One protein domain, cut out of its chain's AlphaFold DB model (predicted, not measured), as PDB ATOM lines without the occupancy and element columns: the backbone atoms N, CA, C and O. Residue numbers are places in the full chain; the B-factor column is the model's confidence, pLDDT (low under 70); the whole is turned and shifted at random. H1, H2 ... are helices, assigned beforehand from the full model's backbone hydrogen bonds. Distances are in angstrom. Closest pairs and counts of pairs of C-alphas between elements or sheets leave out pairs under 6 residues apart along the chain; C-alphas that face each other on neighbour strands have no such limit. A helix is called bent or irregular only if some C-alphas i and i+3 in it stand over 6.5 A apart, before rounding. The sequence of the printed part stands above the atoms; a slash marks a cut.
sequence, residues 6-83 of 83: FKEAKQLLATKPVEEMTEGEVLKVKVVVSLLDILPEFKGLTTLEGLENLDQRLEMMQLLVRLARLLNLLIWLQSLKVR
ATOM      1  N   PHE A   6     -16.118  19.075 -41.831       67.12
ATOM      2  CA  PHE A   6     -15.394  18.679 -40.620       67.12
ATOM      3  C   PHE A   6     -15.446  19.749 -39.516       67.12
ATOM      4  O   PHE A   6     -15.624  19.423 -38.342       67.12
ATOM      5  N   LYS A   7     -15.355  21.033 -39.883       70.81
ATOM      6  CA  LYS A   7     -15.432  22.171 -38.949       70.81
ATOM      7  C   LYS A   7     -16.845  22.337 -38.389       70.81
ATOM      8  O   LYS A   7     -17.007  22.575 -37.195       70.81
ATOM      9  N   GLU A   8     -17.855  22.138 -39.236       76.12
ATOM     10  CA  GLU A   8     -19.264  22.134 -38.826       76.12
ATOM     11  C   GLU A   8     -19.575  20.969 -37.874       76.12
ATOM     12  O   GLU A   8     -20.178  21.181 -36.824       76.12
ATOM     13  N   ALA A   9     -19.115  19.753 -38.191       72.06
ATOM     14  CA  ALA A   9     -19.302  18.591 -37.322       72.06
ATOM     15  C   ALA A   9     -18.593  18.756 -35.964       72.06
ATOM     16  O   ALA A   9     -19.172  18.424 -34.930       72.06
ATOM     17  N   LYS A  10     -17.381  19.336 -35.945       72.12
ATOM     18  CA  LYS A  10     -16.660  19.667 -34.704       72.12
ATOM     19  C   LYS A  10     -17.434  20.676 -33.852       72.12
ATOM     20  O   LYS A  10     -17.579  20.470 -32.651       72.12
ATOM     21  N   GLN A  11     -17.932  21.757 -34.455       78.88
ATOM     22  CA  GLN A  11     -18.720  22.761 -33.733       78.88
ATOM     23  C   GLN A  11     -19.998  22.171 -33.140       78.88
ATOM     24  O   GLN A  11     -20.311  22.473 -31.991       78.88
ATOM     25  N   LEU A  12     -20.696  21.311 -33.885       79.50
ATOM     26  CA  LEU A  12     -21.913  20.644 -33.420       79.50
ATOM     27  C   LEU A  12     -21.645  19.751 -32.206       79.50
ATOM     28  O   LEU A  12     -22.322  19.897 -31.193       79.50
ATOM     29  N   LEU A  13     -20.614  18.902 -32.268       73.12
ATOM     30  CA  LEU A  13     -20.209  18.047 -31.144       73.12
ATOM     31  C   LEU A  13     -19.748  18.839 -29.910       73.12
ATOM     32  O   LEU A  13     -19.889  18.360 -28.790       73.12
ATOM     33  N   ALA A  14     -19.195  20.039 -30.102       76.19
ATOM     34  CA  ALA A  14     -18.736  20.893 -29.009       76.19
ATOM     35  C   ALA A  14     -19.860  21.711 -28.348       76.19
ATOM     36  O   ALA A  14     -19.685  22.169 -27.221       76.19
ATOM     37  N   THR A  15     -20.981  21.943 -29.040       81.56
ATOM     38  CA  THR A  15     -22.055  22.831 -28.551       81.56
ATOM     39  C   THR A  15     -23.223  22.099 -27.920       81.56
ATOM     40  O   THR A  15     -23.852  22.659 -27.025       81.56
ATOM     41  N   LYS A  16     -23.532  20.880 -28.366       78.00
ATOM     42  CA  LYS A  16     -24.656  20.108 -27.833       78.00
ATOM     43  C   LYS A  16     -24.410  18.605 -27.948       78.00
ATOM     44  O   LYS A  16     -23.725  18.172 -28.878       78.00
ATOM     45  N   PRO A  17     -24.956  17.806 -27.021       75.00
ATOM     46  CA  PRO A  17     -24.866  16.358 -27.096       75.00
ATOM     47  C   PRO A  17     -25.717  15.820 -28.260       75.00
ATOM     48  O   PRO A  17     -26.634  16.486 -28.748       75.00
ATOM     49  N   VAL A  18     -25.389  14.620 -28.748       70.88
ATOM     50  CA  VAL A  18     -25.993  14.046 -29.967       70.88
ATOM     51  C   VAL A  18     -27.501  13.826 -29.810       70.88
ATOM     52  O   VAL A  18     -28.224  13.912 -30.801       70.88
ATOM     53  N   GLU A  19     -28.000  13.612 -28.587       72.88
ATOM     54  CA  GLU A  19     -29.436  13.447 -28.326       72.88
ATOM     55  C   GLU A  19     -30.253  14.727 -28.581       72.88
ATOM     56  O   GLU A  19     -31.452  14.648 -28.836       72.88
ATOM     57  N   GLU A  20     -29.613  15.899 -28.549       78.25
ATOM     58  CA  GLU A  20     -30.240  17.208 -28.789       78.25
ATOM     59  C   GLU A  20     -30.045  17.705 -30.235       78.25
ATOM     60  O   GLU A  20     -30.444  18.819 -30.596       78.25
ATOM     61  N   MET A  21     -29.401  16.901 -31.085       81.88
ATOM     62  CA  MET A  21     -29.158  17.240 -32.483       81.88
ATOM     63  C   MET A  21     -30.359  16.891 -33.363       81.88
ATOM     64  O   MET A  21     -31.011  15.860 -33.209       81.88
ATOM     65  N   THR A  22     -30.620  17.738 -34.355       84.31
ATOM     66  CA  THR A  22     -31.588  17.436 -35.412       84.31
ATOM     67  C   THR A  22     -31.065  16.327 -36.319       84.31
ATOM     68  O   THR A  22     -29.859  16.127 -36.468       84.31
ATOM     69  N   GLU A  23     -31.971  15.632 -37.000       75.19
ATOM     70  CA  GLU A  23     -31.633  14.497 -37.866       75.19
ATOM     71  C   GLU A  23     -30.586  14.855 -38.941       75.19
ATOM     72  O   GLU A  23     -29.669  14.080 -39.209       75.19
ATOM     73  N   GLY A  24     -30.652  16.075 -39.493       75.75
ATOM     74  CA  GLY A  24     -29.676  16.582 -40.463       75.75
ATOM     75  C   GLY A  24     -28.288  16.865 -39.871       75.75
ATOM     76  O   GLY A  24     -27.277  16.651 -40.540       75.75
ATOM     77  N   GLU A  25     -28.212  17.308 -38.615       76.19
ATOM     78  CA  GLU A  25     -26.949  17.524 -37.896       76.19
ATOM     79  C   GLU A  25     -26.299  16.188 -37.522       76.19
ATOM     80  O   GLU A  25     -25.102  15.998 -37.749       76.19
ATOM     81  N   VAL A  26     -27.106  15.227 -37.057       73.50
ATOM     82  CA  VAL A  26     -26.658  13.852 -36.790       73.50
ATOM     83  C   VAL A  26     -26.103  13.214 -38.059       73.50
ATOM     84  O   VAL A  26     -25.062  12.561 -38.010       73.50
ATOM     85  N   LEU A  27     -26.749  13.421 -39.210       71.94
ATOM     86  CA  LEU A  27     -26.268  12.912 -40.494       71.94
ATOM     87  C   LEU A  27     -24.908  13.501 -40.877       71.94
ATOM     88  O   LEU A  27     -24.031  12.758 -41.304       71.94
ATOM     89  N   LYS A  28     -24.690  14.807 -40.674       73.25
ATOM     90  CA  LYS A  28     -23.384  15.442 -40.927       73.25
ATOM     91  C   LYS A  28     -22.284  14.852 -40.048       73.25
ATOM     92  O   LYS A  28     -21.213  14.522 -40.554       73.25
ATOM     93  N   VAL A  29     -22.560  14.671 -38.757       71.31
ATOM     94  CA  VAL A  29     -21.615  14.054 -37.817       71.31
ATOM     95  C   VAL A  29     -21.349  12.595 -38.203       71.31
ATOM     96  O   VAL A  29     -20.192  12.197 -38.308       71.31
ATOM     97  N   LYS A  30     -22.390  11.809 -38.514       67.31
ATOM     98  CA  LYS A  30     -22.255  10.408 -38.950       67.31
ATOM     99  C   LYS A  30     -21.485  10.258 -40.254       67.31
ATOM    100  O   LYS A  30     -20.707   9.319 -40.368       67.31
ATOM    101  N   VAL A  31     -21.679  11.149 -41.225       69.94
ATOM    102  CA  VAL A  31     -20.924  11.143 -42.488       69.94
ATOM    103  C   VAL A  31     -19.444  11.386 -42.217       69.94
ATOM    104  O   VAL A  31     -18.608  10.660 -42.748       69.94
ATOM    105  N   VAL A  32     -19.111  12.343 -41.349       68.00
ATOM    106  CA  VAL A  32     -17.722  12.601 -40.951       68.00
ATOM    107  C   VAL A  32     -17.126  11.400 -40.217       68.00
ATOM    108  O   VAL A  32     -16.053  10.944 -40.594       68.00
ATOM    109  N   VAL A  33     -17.834  10.827 -39.241       65.81
ATOM    110  CA  VAL A  33     -17.383   9.627 -38.512       65.81
ATOM    111  C   VAL A  33     -17.204   8.433 -39.455       65.81
ATOM    112  O   VAL A  33     -16.179   7.764 -39.406       65.81
ATOM    113  N   SER A  34     -18.142   8.208 -40.377       63.38
ATOM    114  CA  SER A  34     -18.067   7.107 -41.348       63.38
ATOM    115  C   SER A  34     -16.899   7.281 -42.321       63.38
ATOM    116  O   SER A  34     -16.220   6.314 -42.645       63.38
ATOM    117  N   LEU A  35     -16.624   8.512 -42.770       63.50
ATOM    118  CA  LEU A  35     -15.450   8.814 -43.596       63.50
ATOM    119  C   LEU A  35     -14.135   8.535 -42.856       63.50
ATOM    120  O   LEU A  35     -13.160   8.125 -43.484       63.50
ATOM    121  N   LEU A  36     -14.113   8.724 -41.535       58.88
ATOM    122  CA  LEU A  36     -12.961   8.421 -40.686       58.88
ATOM    123  C   LEU A  36     -12.808   6.921 -40.411       58.88
ATOM    124  O   LEU A  36     -11.681   6.443 -40.341       58.88
ATOM    125  N   ASP A  37     -13.908   6.169 -40.328       55.59
ATOM    126  CA  ASP A  37     -13.886   4.704 -40.198       55.59
ATOM    127  C   ASP A  37     -13.399   3.995 -41.474       55.59
ATOM    128  O   ASP A  37     -12.756   2.946 -41.392       55.59
ATOM    129  N   ILE A  38     -13.671   4.561 -42.658       55.47
ATOM    130  CA  ILE A  38     -13.213   4.020 -43.953       55.47
ATOM    131  C   ILE A  38     -11.689   4.146 -44.112       55.47
ATOM    132  O   ILE A  38     -11.075   3.374 -44.850       55.47
ATOM    133  N   LEU A  39     -11.064   5.090 -43.409       54.59
ATOM    134  CA  LEU A  39      -9.621   5.270 -43.399       54.59
ATOM    135  C   LEU A  39      -9.058   4.698 -42.086       54.59
ATOM    136  O   LEU A  39      -9.013   5.408 -41.087       54.59
ATOM    137  N   PRO A  40      -8.594   3.435 -42.045       53.66
ATOM    138  CA  PRO A  40      -8.147   2.787 -40.804       53.66
ATOM    139  C   PRO A  40      -6.997   3.524 -40.094       53.66
ATOM    140  O   PRO A  40      -6.836   3.390 -38.883       53.66
ATOM    141  N   GLU A  41      -6.246   4.358 -40.817       52.59
ATOM    142  CA  GLU A  41      -5.202   5.255 -40.294       52.59
ATOM    143  C   GLU A  41      -5.770   6.434 -39.470       52.59
ATOM    144  O   GLU A  41      -5.053   7.079 -38.709       52.59
ATOM    145  N   PHE A  42      -7.074   6.701 -39.601       49.75
ATOM    146  CA  PHE A  42      -7.814   7.822 -39.020       49.75
ATOM    147  C   PHE A  42      -8.827   7.371 -37.958       49.75
ATOM    148  O   PHE A  42      -9.614   8.174 -37.466       49.75
ATOM    149  N   LYS A  43      -8.781   6.105 -37.530       49.56
ATOM    150  CA  LYS A  43      -9.699   5.553 -36.522       49.56
ATOM    151  C   LYS A  43      -9.626   6.296 -35.181       49.56
ATOM    152  O   LYS A  43     -10.649   6.555 -34.557       49.56
ATOM    153  N   GLY A  44      -8.424   6.714 -34.780       51.34
ATOM    154  CA  GLY A  44      -8.205   7.582 -33.614       51.34
ATOM    155  C   GLY A  44      -8.658   9.030 -33.823       51.34
ATOM    156  O   GLY A  44      -8.691   9.799 -32.867       51.34
ATOM    157  N   LEU A  45      -9.024   9.398 -35.056       51.59
ATOM    158  CA  LEU A  45      -9.436  10.744 -35.429       51.59
ATOM    159  C   LEU A  45     -10.960  10.969 -35.338       51.59
ATOM    160  O   LEU A  45     -11.440  12.076 -35.558       51.59
ATOM    161  N   THR A  46     -11.707   9.923 -34.970       56.00
ATOM    162  CA  THR A  46     -13.150   9.954 -34.663       56.00
ATOM    163  C   THR A  46     -13.468  10.622 -33.319       56.00
ATOM    164  O   THR A  46     -14.627  10.925 -33.037       56.00
ATOM    165  N   THR A  47     -12.451  10.876 -32.493       63.28
ATOM    166  CA  THR A  47     -12.556  11.659 -31.258       63.28
ATOM    167  C   THR A  47     -12.456  13.161 -31.549       63.28
ATOM    168  O   THR A  47     -12.024  13.587 -32.621       63.28
ATOM    169  N   LEU A  48     -12.835  13.999 -30.582       61.34
ATOM    170  CA  LEU A  48     -12.770  15.463 -30.695       61.34
ATOM    171  C   LEU A  48     -11.332  15.968 -30.953       61.34
ATOM    172  O   LEU A  48     -11.114  16.824 -31.810       61.34
ATOM    173  N   GLU A  49     -10.355  15.364 -30.274       63.09
ATOM    174  CA  GLU A  49      -8.909  15.561 -30.481       63.09
ATOM    175  C   GLU A  49      -8.470  15.120 -31.885       63.09
ATOM    176  O   GLU A  49      -7.641  15.738 -32.558       63.09
ATOM    177  N   GLY A  50      -9.106  14.063 -32.365       65.19
ATOM    178  CA  GLY A  50      -8.958  13.551 -33.700       65.19
ATOM    179  C   GLY A  50      -9.349  14.510 -34.816       65.19
ATOM    180  O   GLY A  50      -8.589  14.776 -35.753       65.19
ATOM    181  N   LEU A  51     -10.537  15.083 -34.678       64.44
ATOM    182  CA  LEU A  51     -11.041  16.110 -35.579       64.44
ATOM    183  C   LEU A  51     -10.162  17.370 -35.551       64.44
ATOM    184  O   LEU A  51      -9.993  18.011 -36.588       64.44
ATOM    185  N   GLU A  52      -9.550  17.707 -34.409       65.12
ATOM    186  CA  GLU A  52      -8.573  18.803 -34.313       65.12
ATOM    187  C   GLU A  52      -7.315  18.571 -35.131       65.12
ATOM    188  O   GLU A  52      -6.890  19.450 -35.887       65.12
ATOM    189  N   ASN A  53      -6.736  17.381 -35.009       68.69
ATOM    190  CA  ASN A  53      -5.519  17.024 -35.727       68.69
ATOM    191  C   ASN A  53      -5.753  17.035 -37.249       68.69
ATOM    192  O   ASN A  53      -4.895  17.455 -38.027       68.69
ATOM    193  N   LEU A  54      -6.950  16.627 -37.682       68.62
ATOM    194  CA  LEU A  54      -7.371  16.695 -39.079       68.62
ATOM    195  C   LEU A  54      -7.530  18.115 -39.601       68.62
ATOM    196  O   LEU A  54      -7.014  18.404 -40.679       68.62
ATOM    197  N   ASP A  55      -8.223  18.986 -38.865       68.88
ATOM    198  CA  ASP A  55      -8.422  20.377 -39.284       68.88
ATOM    199  C   ASP A  55      -7.066  21.092 -39.419       68.88
ATOM    200  O   ASP A  55      -6.805  21.728 -40.439       68.88
ATOM    201  N   GLN A  56      -6.136  20.867 -38.478       73.94
ATOM    202  CA  GLN A  56      -4.767  21.392 -38.567       73.94
ATOM    203  C   GLN A  56      -3.991  20.853 -39.776       73.94
ATOM    204  O   GLN A  56      -3.336  21.615 -40.492       73.94
ATOM    205  N   ARG A  57      -4.057  19.541 -40.040       74.94
ATOM    206  CA  ARG A  57      -3.387  18.934 -41.203       74.94
ATOM    207  C   ARG A  57      -3.957  19.456 -42.519       74.94
ATOM    208  O   ARG A  57      -3.191  19.723 -43.446       74.94
ATOM    209  N   LEU A  58      -5.272  19.647 -42.594       74.00
ATOM    210  CA  LEU A  58      -5.956  20.233 -43.747       74.00
ATOM    211  C   LEU A  58      -5.545  21.689 -43.976       74.00
ATOM    212  O   LEU A  58      -5.225  22.054 -45.108       74.00
ATOM    213  N   GLU A  59      -5.501  22.513 -42.929       76.50
ATOM    214  CA  GLU A  59      -5.047  23.906 -43.026       76.50
ATOM    215  C   GLU A  59      -3.593  23.995 -43.504       76.50
ATOM    216  O   GLU A  59      -3.279  24.760 -44.422       76.50
ATOM    217  N   MET A  60      -2.716  23.152 -42.958       78.56
ATOM    218  CA  MET A  60      -1.317  23.078 -43.372       78.56
ATOM    219  C   MET A  60      -1.180  22.647 -44.841       78.56
ATOM    220  O   MET A  60      -0.418  23.248 -45.600       78.56
ATOM    221  N   MET A  61      -1.965  21.663 -45.289       76.50
ATOM    222  CA  MET A  61      -1.957  21.211 -46.682       76.50
ATOM    223  C   MET A  61      -2.470  22.301 -47.640       76.50
ATOM    224  O   MET A  61      -1.883  22.521 -48.701       76.50
ATOM    225  N   GLN A  62      -3.505  23.054 -47.255       76.19
ATOM    226  CA  GLN A  62      -3.974  24.211 -48.029       76.19
ATOM    227  C   GLN A  62      -2.908  25.309 -48.133       76.19
ATOM    228  O   GLN A  62      -2.758  25.918 -49.198       76.19
ATOM    229  N   LEU A  63      -2.158  25.559 -47.058       85.06
ATOM    230  CA  LEU A  63      -1.058  26.520 -47.053       85.06
ATOM    231  C   LEU A  63       0.042  26.107 -48.042       85.06
ATOM    232  O   LEU A  63       0.471  26.922 -48.860       85.06
ATOM    233  N   LEU A  64       0.434  24.829 -48.033       80.81
ATOM    234  CA  LEU A  64       1.422  24.278 -48.966       80.81
ATOM    235  C   LEU A  64       0.978  24.421 -50.426       80.81
ATOM    236  O   LEU A  64       1.765  24.848 -51.270       80.81
ATOM    237  N   VAL A  65      -0.296  24.153 -50.730       86.50
ATOM    238  CA  VAL A  65      -0.848  24.346 -52.082       86.50
ATOM    239  C   VAL A  65      -0.788  25.817 -52.508       86.50
ATOM    240  O   VAL A  65      -0.454  26.115 -53.657       86.50
ATOM    241  N   ARG A  66      -1.086  26.758 -51.603       88.19
ATOM    242  CA  ARG A  66      -0.978  28.200 -51.892       88.19
ATOM    243  C   ARG A  66       0.468  28.613 -52.165       88.19
ATOM    244  O   ARG A  66       0.711  29.310 -53.146       88.19
ATOM    245  N   LEU A  67       1.415  28.150 -51.350       89.62
ATOM    246  CA  LEU A  67       2.844  28.416 -51.539       89.62
ATOM    247  C   LEU A  67       3.358  27.845 -52.864       89.62
ATOM    248  O   LEU A  67       4.049  28.545 -53.599       89.62
ATOM    249  N   ALA A  68       2.959  26.621 -53.217       88.38
ATOM    250  CA  ALA A  68       3.314  26.010 -54.494       88.38
ATOM    251  C   ALA A  68       2.807  26.838 -55.687       88.38
ATOM    252  O   ALA A  68       3.544  27.061 -56.645       88.38
ATOM    253  N   ARG A  69       1.573  27.360 -55.619       90.56
ATOM    254  CA  ARG A  69       1.027  28.250 -56.660       90.56
ATOM    255  C   ARG A  69       1.802  29.562 -56.771       90.56
ATOM    256  O   ARG A  69       2.072  30.003 -57.884       90.56
ATOM    257  N   LEU A  70       2.177  30.167 -55.642       91.62
ATOM    258  CA  LEU A  70       2.982  31.394 -55.623       91.62
ATOM    259  C   LEU A  70       4.377  31.165 -56.210       91.62
ATOM    260  O   LEU A  70       4.821  31.954 -57.038       91.62
ATOM    261  N   LEU A  71       5.039  30.067 -55.842       91.38
ATOM    262  CA  LEU A  71       6.325  29.676 -56.422       91.38
ATOM    263  C   LEU A  71       6.226  29.507 -57.938       91.38
ATOM    264  O   LEU A  71       7.059  30.033 -58.671       91.38
ATOM    265  N   ASN A  72       5.175  28.840 -58.416       92.38
ATOM    266  CA  ASN A  72       4.973  28.640 -59.847       92.38
ATOM    267  C   ASN A  72       4.762  29.974 -60.590       92.38
ATOM    268  O   ASN A  72       5.315  30.188 -61.667       92.38
ATOM    269  N   LEU A  73       4.027  30.913 -59.980       91.38
ATOM    270  CA  LEU A  73       3.850  32.268 -60.509       91.38
ATOM    271  C   LEU A  73       5.178  33.042 -60.561       91.38
ATOM    272  O   LEU A  73       5.460  33.719 -61.548       91.38
ATOM    273  N   LEU A  74       6.009  32.930 -59.523       91.44
ATOM    274  CA  LEU A  74       7.321  33.579 -59.467       91.44
ATOM    275  C   LEU A  74       8.268  33.042 -60.543       91.44
ATOM    276  O   LEU A  74       8.947  33.831 -61.197       91.44
ATOM    277  N   ILE A  75       8.283  31.723 -60.762       90.12
ATOM    278  CA  ILE A  75       9.061  31.087 -61.836       90.12
ATOM    279  C   ILE A  75       8.600  31.609 -63.201       90.12
ATOM    280  O   ILE A  75       9.425  31.992 -64.031       90.12
ATOM    281  N   TRP A  76       7.286  31.686 -63.421       92.06
ATOM    282  CA  TRP A  76       6.729  32.231 -64.656       92.06
ATOM    283  C   TRP A  76       7.136  33.700 -64.878       92.06
ATOM    284  O   TRP A  76       7.629  34.041 -65.953       92.06
ATOM    285  N   LEU A  77       7.041  34.558 -63.858       90.38
ATOM    286  CA  LEU A  77       7.470  35.962 -63.938       90.38
ATOM    287  C   LEU A  77       8.975  36.111 -64.209       90.38
ATOM    288  O   LEU A  77       9.375  36.960 -65.007       90.38
ATOM    289  N   GLN A  78       9.809  35.281 -63.578       85.69
ATOM    290  CA  GLN A  78      11.251  35.231 -63.843       85.69
ATOM    291  C   GLN A  78      11.523  34.863 -65.307       85.69
ATOM    292  O   GLN A  78      12.311  35.532 -65.970       85.69
ATOM    293  N   SER A  79      10.817  33.863 -65.843       84.56
ATOM    294  CA  SER A  79      10.972  33.437 -67.241       84.56
ATOM    295  C   SER A  79      10.552  34.506 -68.259       84.56
ATOM    296  O   SER A  79      11.123  34.575 -69.345       84.56
ATOM    297  N   LEU A  80       9.598  35.371 -67.896       83.69
ATOM    298  CA  LEU A  80       9.152  36.487 -68.729       83.69
ATOM    299  C   LEU A  80      10.174  37.631 -68.773       83.69
ATOM    300  O   LEU A  80      10.274  38.314 -69.782       83.69
ATOM    301  N   LYS A  81      10.917  37.839 -67.680       73.19
ATOM    302  CA  LYS A  81      11.902  38.923 -67.525       73.19
ATOM    303  C   LYS A  81      13.242  38.636 -68.219       73.19
ATOM    304  O   LYS A  81      14.056  39.539 -68.371       73.19
ATOM    305  N   VAL A  82      13.484  37.374 -68.579       65.94
ATOM    306  CA  VAL A  82      14.704  36.896 -69.258       65.94
ATOM    307  C   VAL A  82      14.548  36.908 -70.794       65.94
ATOM    308  O   VAL A  82      15.519  36.665 -71.507       65.94
ATOM    309  N   ARG A  83      13.352  37.218 -71.313       54.81
ATOM    310  CA  ARG A  83      13.104  37.545 -72.728       54.81
ATOM    311  C   ARG A  83      13.065  39.053 -72.932       54.81
ATOM    312  O   ARG A  83      13.447  39.470 -74.045       54.81
TER     313      ARG A  83
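Overview. This is residues 6 to 83 of the 83 residues of an uncharacterized protein of marine sediment metagenome (UniProt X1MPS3). A small head made of H1, H2, H3 and the first part of H4 bears one long straight arm, residues 56 to 83, which sticks out free of the rest. H4, 50.2 A from first to last C-alpha, makes most of the longest span of 66 A; in the head, H2 and the short H3 form a hairpin, and H1 crosses H2. The printed part has 78 residues with four named helices, H1 to H4 in order, and no named strand; the class is all helix. It is extended, with a radius of gyration of the C-alphas of 19.1 A and spans of 66 by 25 by 17 A.

Along the chain. H1, residues 6 to 15, begins at C-alpha 6 (-15.394, 18.679, -40.620) and is 14.4 A long. H2, residues 23 to 38, is 22.0 A long. H3, residues 40 to 46, is irregular: C-alphas 41 and 44 are 7.7 A apart. H4, residues 48 to 81, is 50.2 A long and ends at C-alpha 81 (11.902, 38.923, -67.525).

Arrangement. H1 touches residues 25 to 32 of H2 at a steep tilt of 57 degrees, opposite ways; the closest C-alphas, of Ala 9 and Val 29, are 5.1 A apart. H2, with residues 33 to 37 alone, touches H3 in a helical hairpin, closest at the C-alphas of Leu 36 and Phe 42, 5.4 A. Their shallow tilt of 34.6 degrees is only just short of steep. H3 and H4 touch only at the corner, closest at the C-alphas of Leu 45 and Leu 51, 5.6 A. H1 touches residues 48 to 55 of H4, closest at the C-alphas of Lys 10 and Leu 51, 6.7 A. H1 and H3 are apart, as are H2 and H4. Every O i to N i+4 pair is within hydrogen-bond range in H1, H2 and H4; in H3 0 of 3 are, and 1 of 4 O i to N i+3 pairs.

Size, cuts and confidence. The C-alphas farthest apart, of Glu 19 and Arg 83, are 66.0 A apart. The printed part has no cut and no long link. Mean pLDDT of the printed part is 73.1; residue 6, residues 30 to 55 and residues 82 to 83 are under 70.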